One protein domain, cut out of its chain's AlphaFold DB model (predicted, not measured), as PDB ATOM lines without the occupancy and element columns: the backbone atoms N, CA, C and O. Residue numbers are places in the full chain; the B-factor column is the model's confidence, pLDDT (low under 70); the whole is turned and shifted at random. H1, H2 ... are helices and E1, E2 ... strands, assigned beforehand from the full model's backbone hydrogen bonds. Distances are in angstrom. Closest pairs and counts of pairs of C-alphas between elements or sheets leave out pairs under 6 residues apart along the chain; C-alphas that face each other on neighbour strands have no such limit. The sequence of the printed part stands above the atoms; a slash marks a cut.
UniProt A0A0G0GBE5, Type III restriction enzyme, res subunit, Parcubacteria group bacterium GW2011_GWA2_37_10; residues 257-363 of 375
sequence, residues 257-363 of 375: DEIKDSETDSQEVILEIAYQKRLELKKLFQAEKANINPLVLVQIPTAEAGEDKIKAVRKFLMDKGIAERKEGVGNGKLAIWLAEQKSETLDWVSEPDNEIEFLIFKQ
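What this domain is: This is residues 257 to 363 of the 375 residues of the protein "Type III restriction enzyme, res subunit" of Parcubacteria group bacterium GW2011_GWA2_37_10 (UniProt A0A0G0GBE5). A parallel sheet, E1 E3 E2, has H2 along one face; H1 passes its E1 edge. The printed part has 107 residues, class mixed, with elements H1 E1 H2 E2 E3. It is compact, with radius of gyration of the C-alphas 14.6 A and spans 42 by 36 by 24 A.

Where its parts are: E1 is residues 296 to 300, E3 358 to 362, E2 334 to 338, H2 305 to 319. H1, 263 to 287, runs 36.7 A between C-alphas at (35.611, -26.721, 45.368) and (14.254, -51.391, 28.674).

How they stand to each other: Parallel E1 and E3 have N 298 and O 359 within hydrogen-bond range, 2.8 A; parallel E3 and E2, N 335 and O 358, 2.9 A. E1, H2, E2 form a split strand-helix-strand unit, E3 between. H2 is on the sheet, along its strands, height 9.7 A. H1 and H2 only just touch, with 3 pairs of C-alphas within 8 A. Every O i to N i+4 pair of both helices is within range.

The domain as a whole: Both links at E2 are long. Residues 338 to 350 have low confidence.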
ATOM      1  N   ASP A 257      27.211 -24.230  35.702       48.25
ATOM      2  CA  ASP A 257      27.020 -22.781  35.839       48.25
ATOM      3  C   ASP A 257      26.061 -22.401  36.998       48.25
ATOM      4  O   ASP A 257      25.993 -21.237  37.386       48.25
ATOM      5  N   GLU A 258      25.345 -23.369  37.591       51.31
ATOM      6  CA  GLU A 258      24.421 -23.157  38.720       51.31
ATOM      7  C   GLU A 258      25.050 -23.426  40.108       51.31
ATOM      8  O   GLU A 258      24.395 -23.212  41.131       51.31
ATOM      9  N   ILE A 259      26.305 -23.890  40.183       49.72
ATOM     10  CA  ILE A 259      26.936 -24.321  41.444       49.72
ATOM     11  C   ILE A 259      27.727 -23.163  42.079       49.72
ATOM     12  O   ILE A 259      28.649 -22.622  41.472       49.72
ATOM     13  N   LYS A 260      27.387 -22.796  43.326       44.91
ATOM     14  CA  LYS A 260      28.073 -21.765  44.130       44.91
ATOM     15  C   LYS A 260      29.087 -22.336  45.139       44.91
ATOM     16  O   LYS A 260      28.820 -23.337  45.793       44.91
ATOM     17  N   ASP A 261      30.181 -21.585  45.296       51.25
ATOM     18  CA  ASP A 261      30.969 -21.266  46.507       51.25
ATOM     19  C   ASP A 261      31.847 -22.296  47.264       51.25
ATOM     20  O   ASP A 261      32.488 -21.898  48.238       51.25
ATOM     21  N   SER A 262      32.066 -23.539  46.806       50.56
ATOM     22  CA  SER A 262      33.258 -24.300  47.256       50.56
ATOM     23  C   SER A 262      33.730 -25.396  46.282       50.56
ATOM     24  O   SER A 262      32.926 -26.037  45.603       50.56
ATOM     25  N   GLU A 263      35.051 -25.641  46.205       54.09
ATOM     26  CA  GLU A 263      35.611 -26.721  45.368       54.09
ATOM     27  C   GLU A 263      35.103 -28.109  45.792       54.09
ATOM     28  O   GLU A 263      34.885 -28.970  44.937       54.09
ATOM     29  N   THR A 264      34.887 -28.332  47.090       51.22
ATOM     30  CA  THR A 264      34.424 -29.619  47.632       51.22
ATOM     31  C   THR A 264      32.980 -29.905  47.227       51.22
ATOM     32  O   THR A 264      32.697 -30.989  46.716       51.22
ATOM     33  N   ASP A 265      32.092 -28.913  47.353       59.09
ATOM     34  CA  ASP A 265      30.683 -29.056  46.967       59.09
ATOM     35  C   ASP A 265      30.552 -29.283  45.455       59.09
ATOM     36  O   ASP A 265      29.749 -30.100  45.004       59.09
ATOM     37  N   SER A 266      31.405 -28.635  44.653       63.78
ATOM     38  CA  SER A 266      31.416 -28.838  43.203       63.78
ATOM     39  C   SER A 266      31.783 -30.275  42.801       63.78
ATOM     40  O   SER A 266      31.177 -30.826  41.882       63.78
ATOM     41  N   GLN A 267      32.722 -30.923  43.501       67.38
ATOM     42  CA  GLN A 267      33.144 -32.294  43.192       67.38
ATOM     43  C   GLN A 267      32.066 -33.321  43.543       67.38
ATOM     44  O   GLN A 267      31.775 -34.198  42.727       67.38
ATOM     45  N   GLU A 268      31.453 -33.207  44.723       73.00
ATOM     46  CA  GLU A 268      30.377 -34.115  45.139       73.00
ATOM     47  C   GLU A 268      29.155 -33.997  44.220       73.00
ATOM     48  O   GLU A 268      28.602 -35.013  43.796       73.00
ATOM     49  N   VAL A 269      28.783 -32.774  43.825       73.69
ATOM     50  CA  VAL A 269      27.671 -32.543  42.890       73.69
ATOM     51  C   VAL A 269      27.948 -33.178  41.526       73.69
ATOM     52  O   VAL A 269      27.072 -33.839  40.967       73.69
ATOM     53  N   ILE A 270      29.163 -33.031  40.986       77.62
ATOM     54  CA  ILE A 270      29.537 -33.643  39.701       77.62
ATOM     55  C   ILE A 270      29.469 -35.174  39.782       77.62
ATOM     56  O   ILE A 270      28.938 -35.815  38.871       77.62
ATOM     57  N   LEU A 271      29.973 -35.764  40.870       82.62
ATOM     58  CA  LEU A 271      29.929 -37.212  41.085       82.62
ATOM     59  C   LEU A 271      28.493 -37.728  41.227       82.62
ATOM     60  O   LEU A 271      28.164 -38.771  40.657       82.62
ATOM     61  N   GLU A 272      27.619 -36.990  41.915       83.31
ATOM     62  CA  GLU A 272      26.201 -37.338  42.032       83.31
ATOM     63  C   GLU A 272      25.495 -37.278  40.676       83.31
ATOM     64  O   GLU A 272      24.788 -38.220  40.316       83.31
ATOM     65  N   ILE A 273      25.730 -36.232  39.876       79.56
ATOM     66  CA  ILE A 273      25.167 -36.124  38.521       79.56
ATOM     67  C   ILE A 273      25.621 -37.309  37.657       79.56
ATOM     68  O   ILE A 273      24.790 -37.950  37.007       79.56
ATOM     69  N   ALA A 274      26.915 -37.642  37.678       84.94
ATOM     70  CA  ALA A 274      27.458 -38.775  36.931       84.94
ATOM     71  C   ALA A 274      26.846 -40.112  37.386       84.94
ATOM     72  O   ALA A 274      26.462 -40.940  36.555       84.94
ATOM     73  N   TYR A 275      26.688 -40.307  38.699       87.56
ATOM     74  CA  TYR A 275      26.061 -41.494  39.277       87.56
ATOM     75  C   TYR A 275      24.595 -41.641  38.847       87.56
ATOM     76  O   TYR A 275      24.194 -42.703  38.362       87.56
ATOM     77  N   GLN A 276      23.800 -40.570  38.949       85.56
ATOM     78  CA  GLN A 276      22.398 -40.585  38.527       85.56
ATOM     79  C   GLN A 276      22.263 -40.832  37.022       85.56
ATOM     80  O   GLN A 276      21.422 -41.631  36.602       85.56
ATOM     81  N   LYS A 277      23.135 -40.226  36.203       83.75
ATOM     82  CA  LYS A 277      23.132 -40.449  34.753       83.75
ATOM     83  C   LYS A 277      23.444 -41.899  34.399       83.75
ATOM     84  O   LYS A 277      22.799 -42.471  33.521       83.75
ATOM     85  N   ARG A 278      24.374 -42.536  35.115       90.88
ATOM     86  CA  ARG A 278      24.659 -43.966  34.951       90.88
ATOM     87  C   ARG A 278      23.428 -44.828  35.258       90.88
ATOM     88  O   ARG A 278      23.128 -45.749  34.498       90.88
ATOM     89  N   LEU A 279      22.704 -44.535  36.343       89.12
ATOM     90  CA  LEU A 279      21.474 -45.258  36.697       89.12
ATOM     91  C   LEU A 279      20.374 -45.086  35.643       89.12
ATOM     92  O   LEU A 279      19.679 -46.050  35.324       89.12
ATOM     93  N   GLU A 280      20.225 -43.880  35.095       87.75
ATOM     94  CA  GLU A 280      19.314 -43.591  33.985       87.75
ATOM     95  C   GLU A 280      19.668 -44.435  32.750       87.75
ATOM     96  O   GLU A 280      18.817 -45.165  32.242       87.75
ATOM     97  N   LEU A 281      20.936 -44.418  32.322       85.94
ATOM     98  CA  LEU A 281      21.415 -45.203  31.178       85.94
ATOM     99  C   LEU A 281      21.217 -46.706  31.390       85.94
ATOM    100  O   LEU A 281      20.744 -47.397  30.494       85.94
ATOM    101  N   LYS A 282      21.508 -47.216  32.592       88.56
ATOM    102  CA  LYS A 282      21.302 -48.630  32.928       88.56
ATOM    103  C   LYS A 282      19.833 -49.039  32.780       88.56
ATOM    104  O   LYS A 282      19.556 -50.108  32.245       88.56
ATOM    105  N   LYS A 283      18.892 -48.187  33.205       89.50
ATOM    106  CA  LYS A 283      17.450 -48.429  33.019       89.50
ATOM    107  C   LYS A 283      17.053 -48.419  31.542       89.50
ATOM    108  O   LYS A 283      16.259 -49.261  31.137       89.50
ATOM    109  N   LEU A 284      17.605 -47.499  30.749       87.94
ATOM    110  CA  LEU A 284      17.338 -47.425  29.310       87.94
ATOM    111  C   LEU A 284      17.842 -48.678  28.580       87.94
ATOM    112  O   LEU A 284      17.077 -49.296  27.848       87.94
ATOM    113  N   PHE A 285      19.073 -49.126  28.845       87.12
ATOM    114  CA  PHE A 285      19.593 -50.366  28.255       87.12
ATOM    115  C   PHE A 285      18.787 -51.603  28.670       87.12
ATOM    116  O   PHE A 285      18.519 -52.467  27.836       87.12
ATOM    117  N   GLN A 286      18.330 -51.666  29.925       87.62
ATOM    118  CA  GLN A 286      17.433 -52.729  30.391       87.62
ATOM    119  C   GLN A 286      16.078 -52.716  29.669       87.62
ATOM    120  O   GLN A 286      15.572 -53.782  29.318       87.62
ATOM    121  N   ALA A 287      15.502 -51.535  29.423       89.50
ATOM    122  CA  ALA A 287      14.254 -51.391  28.674       89.50
ATOM    123  C   ALA A 287      14.400 -51.872  27.218       89.50
ATOM    124  O   ALA A 287      13.520 -52.561  26.706       89.50
ATOM    125  N   GLU A 288      15.551 -51.597  26.604       88.62
ATOM    126  CA  GLU A 288      15.917 -52.050  25.255       88.62
ATOM    127  C   GLU A 288      16.420 -53.508  25.208       88.62
ATOM    128  O   GLU A 288      16.784 -54.011  24.146       88.62
ATOM    129  N   LYS A 289      16.445 -54.217  26.349       89.06
ATOM    130  CA  LYS A 289      16.983 -55.588  26.495       89.06
ATOM    131  C   LYS A 289      18.435 -55.738  26.013       89.06
ATOM    132  O   LYS A 289      18.858 -56.836  25.650       89.06
ATOM    133  N   ALA A 290      19.205 -54.654  26.026       82.19
ATOM    134  CA  ALA A 290      20.623 -54.670  25.708       82.19
ATOM    135  C   ALA A 290      21.422 -55.128  26.936       82.19
ATOM    136  O   ALA A 290      21.265 -54.578  28.029       82.19
ATOM    137  N   ASN A 291      22.297 -56.123  26.763       84.94
ATOM    138  CA  ASN A 291      23.195 -56.602  27.819       84.94
ATOM    139  C   ASN A 291      24.397 -55.651  27.969       84.94
ATOM    140  O   ASN A 291      25.513 -56.001  27.602       84.94
ATOM    141  N   ILE A 292      24.129 -54.415  28.404       84.94
ATOM    142  CA  ILE A 292      25.125 -53.350  28.553       84.94
ATOM    143  C   ILE A 292      25.114 -52.828  29.995       84.94
ATOM    144  O   ILE A 292      24.080 -52.372  30.490       84.94
ATOM    145  N   ASN A 293      26.270 -52.840  30.660       84.75
ATOM    146  CA  ASN A 293      26.510 -52.184  31.939       84.75
ATOM    147  C   ASN A 293      27.315 -50.891  31.714       84.75
ATOM    148  O   ASN A 293      28.498 -50.949  31.390       84.75
ATOM    149  N   PRO A 294      26.708 -49.701  31.877       87.38
ATOM    150  CA  PRO A 294      27.407 -48.446  31.626       87.38
ATOM    151  C   PRO A 294      28.567 -48.229  32.604       87.38
ATOM    152  O   PRO A 294      28.369 -48.287  33.824       87.38
ATOM    153  N   LEU A 295      29.741 -47.911  32.062       87.19
ATOM    154  CA  LEU A 295      30.949 -47.570  32.809       87.19
ATOM    155  C   LEU A 295      31.090 -46.052  32.960       87.19
ATOM    156  O   LEU A 295      30.982 -45.312  31.982       87.19
ATOM    157  N   VAL A 296      31.399 -45.587  34.171       87.94
ATOM    158  CA  VAL A 296      31.776 -44.191  34.428       87.94
ATOM    159  C   VAL A 296      33.291 -44.078  34.556       87.94
ATOM    160  O   VAL A 296      33.914 -44.725  35.396       87.94
ATOM    161  N   LEU A 297      33.881 -43.223  33.725       85.00
ATOM    162  CA  LEU A 297      35.309 -42.929  33.729       85.00
ATOM    163  C   LEU A 297      35.585 -41.687  34.583       85.00
ATOM    164  O   LEU A 297      35.073 -40.608  34.294       85.00
ATOM    165  N   VAL A 298      36.413 -41.832  35.618       85.19
ATOM    166  CA  VAL A 298      36.805 -40.742  36.517       85.19
ATOM    167  C   VAL A 298      38.295 -40.465  36.349       85.19
ATOM    168  O   VAL A 298      39.147 -41.232  36.801       85.19
ATOM    169  N   GLN A 299      38.613 -39.354  35.693       82.19
ATOM    170  CA  GLN A 299      39.991 -38.938  35.464       82.19
ATOM    171  C   GLN A 299      40.480 -38.033  36.595       82.19
ATOM    172  O   GLN A 299      39.854 -37.018  36.898       82.19
ATOM    173  N   ILE A 300      41.626 -38.371  37.190       80.81
ATOM    174  CA  ILE A 300      42.241 -37.599  38.277       80.81
ATOM    175  C   ILE A 300      43.607 -37.038  37.833       80.81
ATOM    176  O   ILE A 300      44.373 -37.758  37.185       80.81
ATOM    177  N   PRO A 301      43.961 -35.782  38.171       69.19
ATOM    178  CA  PRO A 301      45.291 -35.232  37.902       69.19
ATOM    179  C   PRO A 301      46.414 -36.030  38.585       69.19
ATOM    180  O   PRO A 301      46.222 -36.601  39.654       69.19
ATOM    181  N   THR A 302      47.613 -36.034  38.000       63.78
ATOM    182  CA  THR A 302      48.762 -36.824  38.486       63.78
ATOM    183  C   THR A 302      49.506 -36.201  39.682       63.78
ATOM    184  O   THR A 302      50.386 -36.850  40.241       63.78
ATOM    185  N   ALA A 303      49.181 -34.962  40.071       61.47
ATOM    186  CA  ALA A 303      49.817 -34.239  41.181       61.47
ATOM    187  C   ALA A 303      49.485 -34.845  42.564       61.47
ATOM    188  O   ALA A 303      48.586 -35.674  42.677       61.47
ATOM    189  N   GLU A 304      50.160 -34.393  43.627       57.62
ATOM    190  CA  GLU A 304      49.923 -34.815  45.025       57.62
ATOM    191  C   GLU A 304      48.453 -34.611  45.457       57.62
ATOM    192  O   GLU A 304      47.849 -35.488  46.069       57.62
ATOM    193  N   ALA A 305      47.817 -33.536  44.971       59.44
ATOM    194  CA  ALA A 305      46.375 -33.282  45.104       59.44
ATOM    195  C   ALA A 305      45.476 -34.378  44.483       59.44
ATOM    196  O   ALA A 305      44.281 -34.453  44.770       59.44
ATOM    197  N   GLY A 306      46.022 -35.224  43.609       65.19
ATOM    198  CA  GLY A 306      45.335 -36.367  43.021       65.19
ATOM    199  C   GLY A 306      45.061 -37.484  44.028       65.19
ATOM    200  O   GLY A 306      44.023 -38.129  43.931       65.19
ATOM    201  N   GLU A 307      45.924 -37.687  45.029       71.81
ATOM    202  CA  GLU A 307      45.707 -38.723  46.051       71.81
ATOM    203  C   GLU A 307      44.509 -38.397  46.946       71.81
ATOM    204  O   GLU A 307      43.669 -39.259  47.213       71.81
ATOM    205  N   ASP A 308      44.366 -37.136  47.356       75.44
ATOM    206  CA  ASP A 308      43.227 -36.711  48.171       75.44
ATOM    207  C   ASP A 308      41.916 -36.730  47.377       75.44
ATOM    208  O   ASP A 308      40.883 -37.158  47.899       75.44
ATOM    209  N   LYS A 309      41.963 -36.405  46.079       77.25
ATOM    210  CA  LYS A 309      40.812 -36.564  45.178       77.25
ATOM    211  C   LYS A 309      40.412 -38.029  45.001       77.25
ATOM    212  O   LYS A 309      39.224 -38.339  45.040       77.25
ATOM    213  N   ILE A 310      41.372 -38.949  44.871       81.75
ATOM    214  CA  ILE A 310      41.079 -40.391  44.820       81.75
ATOM    215  C   ILE A 310      40.373 -40.837  46.106       81.75
ATOM    216  O   ILE A 310      39.392 -41.577  46.030       81.75
ATOM    217  N   LYS A 311      40.823 -40.381  47.284       82.38
ATOM    218  CA  LYS A 311      40.158 -40.693  48.564       82.38
ATOM    219  C   LYS A 311      38.726 -40.155  48.611       82.38
ATOM    220  O   LYS A 311      37.833 -40.888  49.031       82.38
ATOM    221  N   ALA A 312      38.499 -38.918  48.163       83.88
ATOM    222  CA  ALA A 312      37.170 -38.308  48.130       83.88
ATOM    223  C   ALA A 312      36.208 -39.082  47.211       83.88
ATOM    224  O   ALA A 312      35.128 -39.480  47.645       83.88
ATOM    225  N   VAL A 313      36.639 -39.396  45.982       85.69
ATOM    226  CA  VAL A 313      35.851 -40.200  45.031       85.69
ATOM    227  C   VAL A 313      35.570 -41.594  45.594       85.69
ATOM    228  O   VAL A 313      34.434 -42.060  45.540       85.69
ATOM    229  N   ARG A 314      36.576 -42.262  46.177       84.94
ATOM    230  CA  ARG A 314      36.402 -43.575  46.820       84.94
ATOM    231  C   ARG A 314      35.357 -43.531  47.928       84.94
ATOM    232  O   ARG A 314      34.513 -44.417  47.979       84.94
ATOM    233  N   LYS A 315      35.405 -42.515  48.795       86.81
ATOM    234  CA  LYS A 315      34.440 -42.344  49.887       86.81
ATOM    235  C   LYS A 315      33.020 -42.183  49.340       86.81
ATOM    236  O   LYS A 315      32.142 -42.943  49.731       86.81
ATOM    237  N   PHE A 316      32.833 -41.282  48.377       88.62
ATOM    238  CA  PHE A 316      31.543 -41.070  47.721       88.62
ATOM    239  C   PHE A 316      30.985 -42.365  47.105       88.62
ATOM    240  O   PHE A 316      29.828 -42.718  47.315       88.62
ATOM    241  N   LEU A 317      31.813 -43.109  46.363       88.25
ATOM    242  CA  LEU A 317      31.396 -44.362  45.727       88.25
ATOM    243  C   LEU A 317      31.092 -45.461  46.752       88.25
ATOM    244  O   LEU A 317      30.123 -46.202  46.580       88.25
ATOM    245  N   MET A 318      31.854 -45.528  47.843       86.31
ATOM    246  CA  MET A 318      31.614 -46.473  48.932       86.31
ATOM    247  C   MET A 318      30.257 -46.229  49.601       86.31
ATOM    248  O   MET A 318      29.523 -47.192  49.831       86.31
ATOM    249  N   ASP A 319      29.875 -44.967  49.819       86.81
ATOM    250  CA  ASP A 319      28.561 -44.592  50.367       86.81
ATOM    251  C   ASP A 319      27.404 -45.008  49.435       86.81
ATOM    252  O   ASP A 319      26.289 -45.279  49.887       86.81
ATOM    253  N   LYS A 320      27.667 -45.136  48.127       86.94
ATOM    254  CA  LYS A 320      26.728 -45.671  47.121       86.94
ATOM    255  C   LYS A 320      26.836 -47.189  46.928       86.94
ATOM    256  O   LYS A 320      26.180 -47.747  46.048       86.94
ATOM    257  N   GLY A 321      27.648 -47.873  47.734       85.31
ATOM    258  CA  GLY A 321      27.851 -49.317  47.653       85.31
ATOM    259  C   GLY A 321      28.666 -49.748  46.435       85.31
ATOM    260  O   GLY A 321      28.419 -50.819  45.889       85.31
ATOM    261  N   ILE A 322      29.617 -48.937  45.978       86.25
ATOM    262  CA  ILE A 322      30.531 -49.235  44.869       86.25
ATOM    263  C   ILE A 322      31.947 -49.286  45.446       86.25
ATOM    264  O   ILE A 322      32.463 -48.281  45.929       86.25
ATOM    265  N   ALA A 323      32.575 -50.463  45.417       85.50
ATOM    266  CA  ALA A 323      33.865 -50.691  46.058       85.50
ATOM    267  C   ALA A 323      34.816 -51.510  45.179       85.50
ATOM    268  O   ALA A 323      34.398 -52.324  44.351       85.50
ATOM    269  N   GLU A 324      36.118 -51.305  45.382       82.00
ATOM    270  CA  GLU A 324      37.157 -52.144  44.780       82.00
ATOM    271  C   GLU A 324      37.081 -53.554  45.370       82.00
ATOM    272  O   GLU A 324      36.747 -53.722  46.544       82.00
ATOM    273  N   ARG A 325      37.421 -54.573  44.576       76.25
ATOM    274  CA  ARG A 325      37.698 -55.907  45.117       76.25
ATOM    275  C   ARG A 325      39.175 -55.958  45.509       76.25
ATOM    276  O   ARG A 325      40.041 -55.902  44.642       76.25
ATOM    277  N   LYS A 326      39.457 -56.051  46.810       68.50
ATOM    278  CA  LYS A 326      40.809 -56.216  47.368       68.50
ATOM    279  C   LYS A 326      40.810 -57.379  48.346       68.50
ATOM    280  O   LYS A 326      39.968 -57.425  49.232       68.50
ATOM    281  N   GLU A 327      41.723 -58.331  48.150       61.00
ATOM    282  CA  GLU A 327      41.909 -59.489  49.045       61.00
ATOM    283  C   GLU A 327      40.614 -60.285  49.321       61.00
ATOM    284  O   GLU A 327      40.378 -60.783  50.416       61.00
ATOM    285  N   GLY A 328      39.730 -60.390  48.320       60.34
ATOM    286  CA  GLY A 328      38.444 -61.090  48.447       60.34
ATOM    287  C   GLY A 328      37.336 -60.298  49.155       60.34
ATOM    288  O   GLY A 328      36.220 -60.799  49.280       60.34
ATOM    289  N   VAL A 329      37.605 -59.056  49.567       58.88
ATOM    290  CA  VAL A 329      36.645 -58.144  50.199       58.88
ATOM    291  C   VAL A 329      36.222 -57.059  49.201       58.88
ATOM    292  O   VAL A 329      37.042 -56.534  48.448       58.88
ATOM    293  N   GLY A 330      34.929 -56.726  49.183       70.44
ATOM    294  CA  GLY A 330      34.344 -55.735  48.271       70.44
ATOM    295  C   GLY A 330      33.639 -56.350  47.058       70.44
ATOM    296  O   GLY A 330      33.728 -57.548  46.784       70.44
ATOM    297  N   ASN A 331      32.884 -55.523  46.332       80.19
ATOM    298  CA  ASN A 331      31.996 -55.989  45.262       80.19
ATOM    299  C   ASN A 331      32.581 -55.882  43.848       80.19
ATOM    300  O   ASN A 331      31.912 -56.293  42.909       80.19
ATOM    301  N   GLY A 332      33.805 -55.365  43.692       81.31
ATOM    302  CA  GLY A 332      34.499 -55.304  42.399       81.31
ATOM    303  C   GLY A 332      33.927 -54.291  41.407       81.31
ATOM    304  O   GLY A 332      34.372 -54.242  40.267       81.31
ATOM    305  N   LYS A 333      32.973 -53.459  41.834       86.88
ATOM    306  CA  LYS A 333      32.307 -52.472  40.975       86.88
ATOM    307  C   LYS A 333      33.156 -51.232  40.703       86.88
ATOM    308  O   LYS A 333      32.824 -50.457  39.809       86.88
ATOM    309  N   LEU A 334      34.220 -51.021  41.474       86.00
ATOM    310  CA  LEU A 334      35.210 -49.973  41.245       86.00
ATOM    311  C   LEU A 334      36.525 -50.603  40.789       86.00
ATOM    312  O   LEU A 334      37.076 -51.460  41.479       86.00
ATOM    313  N   ALA A 335      37.049 -50.130  39.666       82.69
ATOM    314  CA  ALA A 335      38.396 -50.429  39.211       82.69
ATOM    315  C   ALA A 335      39.272 -49.178  39.303       82.69
ATOM    316  O   ALA A 335      38.805 -48.048  39.146       82.69
ATOM    317  N   ILE A 336      40.562 -49.388  39.553       77.56
ATOM    318  CA  ILE A 336      41.551 -48.316  39.605       77.56
ATOM    319  C   ILE A 336      42.741 -48.692  38.732       77.56
ATOM    320  O   ILE A 336      43.311 -49.774  38.869       77.56
ATOM    321  N   TRP A 337      43.100 -47.777  37.836       72.62
ATOM    322  CA  TRP A 337      44.248 -47.883  36.949       72.62
ATOM    323  C   TRP A 337      45.253 -46.781  37.287       72.62
ATOM    324  O   TRP A 337      45.147 -45.638  36.837       72.62
ATOM    325  N   LEU A 338      46.263 -47.139  38.083       65.31
ATOM    326  CA  LEU A 338      47.397 -46.280  38.433       65.31
ATOM    327  C   LEU A 338      48.695 -46.944  37.957       65.31
ATOM    328  O   LEU A 338      48.770 -48.168  37.871       65.31
ATOM    329  N   ALA A 339      49.735 -46.158  37.661       49.59
ATOM    330  CA  ALA A 339      51.028 -46.687  37.200       49.59
ATOM    331  C   ALA A 339      51.637 -47.730  38.167       49.59
ATOM    332  O   ALA A 339      52.312 -48.654  37.722       49.59
ATOM    333  N   GLU A 340      51.333 -47.614  39.465       42.38
ATOM    334  CA  GLU A 340      51.820 -48.485  40.547       42.38
ATOM    335  C   GLU A 340      50.774 -49.507  41.045       42.38
ATOM    336  O   GLU A 340      51.109 -50.410  41.807       42.38
ATOM    337  N   GLN A 341      49.510 -49.402  40.613       50.38
ATOM    338  CA  GLN A 341      48.424 -50.324  40.970       50.38
ATOM    339  C   GLN A 341      47.586 -50.627  39.730       50.38
ATOM    340  O   GLN A 341      46.750 -49.826  39.308       50.38
ATOM    341  N   LYS A 342      47.807 -51.811  39.157       50.81
ATOM    342  CA  LYS A 342      46.928 -52.377  38.136       50.81
ATOM    343  C   LYS A 342      45.943 -53.303  38.833       50.81
ATOM    344  O   LYS A 342      46.356 -54.279  39.450       50.81
ATOM    345  N   SER A 343      44.655 -52.981  38.764       53.06
ATOM    346  CA  SER A 343      43.616 -53.931  39.155       53.06
ATOM    347  C   SER A 343      43.661 -55.137  38.208       53.06
ATOM    348  O   SER A 343      43.768 -54.962  36.995       53.06
ATOM    349  N   GLU A 344      43.600 -56.352  38.754       47.22
ATOM    350  CA  GLU A 344      43.717 -57.613  38.001       47.22
ATOM    351  C   GLU A 344      42.587 -57.822  36.967       47.22
ATOM    352  O   GLU A 344      42.674 -58.707  36.126       47.22
ATOM    353  N   THR A 345      41.537 -56.994  36.991       51.09
ATOM    354  CA  THR A 345      40.308 -57.122  36.183       51.09
ATOM    355  C   THR A 345      40.233 -56.194  34.960       51.09
ATOM    356  O   THR A 345      39.164 -56.036  34.372       51.09
ATOM    357  N   LEU A 346      41.335 -55.544  34.568       55.78
ATOM    358  CA  LEU A 346      41.333 -54.508  33.521       55.78
ATOM    359  C   LEU A 346      41.213 -55.031  32.079       55.78
ATOM    360  O   LEU A 346      40.788 -54.273  31.208       55.78
ATOM    361  N   ASP A 347      41.519 -56.304  31.823       55.06
ATOM    362  CA  ASP A 347      41.542 -56.862  30.461       55.06
ATOM    363  C   ASP A 347      40.146 -57.003  29.820       55.06
ATOM    364  O   ASP A 347      40.043 -57.134  28.602       55.06
ATOM    365  N   TRP A 348      39.070 -56.932  30.613       58.19
ATOM    366  CA  TRP A 348      37.689 -57.129  30.145       58.19
ATOM    367  C   TRP A 348      36.818 -55.877  30.215       58.19
ATOM    368  O   TRP A 348      35.618 -55.962  29.975       58.19
ATOM    369  N   VAL A 349      37.367 -54.708  30.567       62.91
ATOM    370  CA  VAL A 349      36.572 -53.476  30.773       62.91
ATOM    371  C   VAL A 349      35.849 -52.990  29.504       62.91
ATOM    372  O   VAL A 349      34.916 -52.196  29.585       62.91
ATOM    373  N   SER A 350      36.268 -53.475  28.333       62.28
ATOM    374  CA  SER A 350      35.621 -53.234  27.042       62.28
ATOM    375  C   SER A 350      34.409 -54.128  26.769       62.28
ATOM    376  O   SER A 350      33.673 -53.851  25.823       62.28
ATOM    377  N   GLU A 351      34.212 -55.196  27.549       76.12
ATOM    378  CA  GLU A 351      33.068 -56.091  27.383       76.12
ATOM    379  C   GLU A 351      31.778 -55.393  27.832       76.12
ATOM    380  O   GLU A 351      31.751 -54.747  28.885       76.12
ATOM    381  N   PRO A 352      30.691 -55.500  27.051       72.00
ATOM    382  CA  PRO A 352      29.476 -54.734  27.289       72.00
ATOM    383  C   PRO A 352      28.803 -55.081  28.623       72.00
ATOM    384  O   PRO A 352      28.157 -54.218  29.204       72.00
ATOM    385  N   ASP A 353      28.972 -56.292  29.149       76.69
ATOM    386  CA  ASP A 353      28.362 -56.769  30.393       76.69
ATOM    387  C   ASP A 353      29.307 -56.759  31.601       76.69
ATOM    388  O   ASP A 353      28.980 -57.318  32.651       76.69
ATOM    389  N   ASN A 354      30.457 -56.091  31.478       82.44
ATOM    390  CA  ASN A 354      31.450 -56.030  32.541       82.44
ATOM    391  C   ASN A 354      30.846 -55.515  33.861       82.44
ATOM    392  O   ASN A 354      30.111 -54.532  33.873       82.44
ATOM    393  N   GLU A 355      31.172 -56.147  34.992       83.00
ATOM    394  CA  GLU A 355      30.635 -55.802  36.318       83.00
ATOM    395  C   GLU A 355      31.149 -54.461  36.884       83.00
ATOM    396  O   GLU A 355      30.541 -53.904  37.804       83.00
ATOM    397  N   ILE A 356      32.245 -53.925  36.337       85.50
ATOM    398  CA  ILE A 356      32.837 -52.645  36.726       85.50
ATOM    399  C   ILE A 356      31.874 -51.517  36.354       85.50
ATOM    400  O   ILE A 356      31.462 -51.340  35.212       85.50
ATOM    401  N   GLU A 357      31.533 -50.713  37.351       88.38
ATOM    402  CA  GLU A 357      30.620 -49.584  37.227       88.38
ATOM    403  C   GLU A 357      31.382 -48.253  37.129       88.38
ATOM    404  O   GLU A 357      30.920 -47.322  36.467       88.38
ATOM    405  N   PHE A 358      32.549 -48.168  37.777       89.56
ATOM    406  CA  PHE A 358      33.401 -46.981  37.827       89.56
ATOM    407  C   PHE A 358      34.873 -47.357  37.634       89.56
ATOM    408  O   PHE A 358      35.358 -48.306  38.247       89.56
ATOM    409  N   LEU A 359      35.597 -46.580  36.826       86.88
ATOM    410  CA  LEU A 359      37.042 -46.704  36.635       86.88
ATOM    411  C   LEU A 359      37.723 -45.374  36.961       86.88
ATOM    412  O   LEU A 359      37.497 -44.376  36.276       86.88
ATOM    413  N   ILE A 360      38.583 -45.372  37.981       85.06
ATOM    414  CA  ILE A 360      39.441 -44.226  38.302       85.06
ATOM    415  C   ILE A 360      40.794 -44.421  37.629       85.06
ATOM    416  O   ILE A 360      41.434 -45.459  37.801       85.06
ATOM    417  N   PHE A 361      41.265 -43.410  36.909       82.12
ATOM    418  CA  PHE A 361      42.595 -43.428  36.310       82.12
ATOM    419  C   PHE A 361      43.284 -42.074  36.464       82.12
ATOM    420  O   PHE A 361      42.650 -41.015  36.410       82.12
ATOM    421  N   LYS A 362      44.605 -42.101  36.671       73.31
ATOM    422  CA  LYS A 362      45.408 -40.875  36.631       73.31
ATOM    423  C   LYS A 362      45.547 -40.413  35.186       73.31
ATOM    424  O   LYS A 362      45.672 -41.222  34.268       73.31
ATOM    425  N   GLN A 363      45.575 -39.100  34.988       57.41
ATOM    426  CA  GLN A 363      46.007 -38.519  33.727       57.41
ATOM    427  C   GLN A 363      47.396 -39.082  33.395       57.41
ATOM    428  O   GLN A 363      48.332 -38.960  34.190       57.41
TER     429      GLN A 363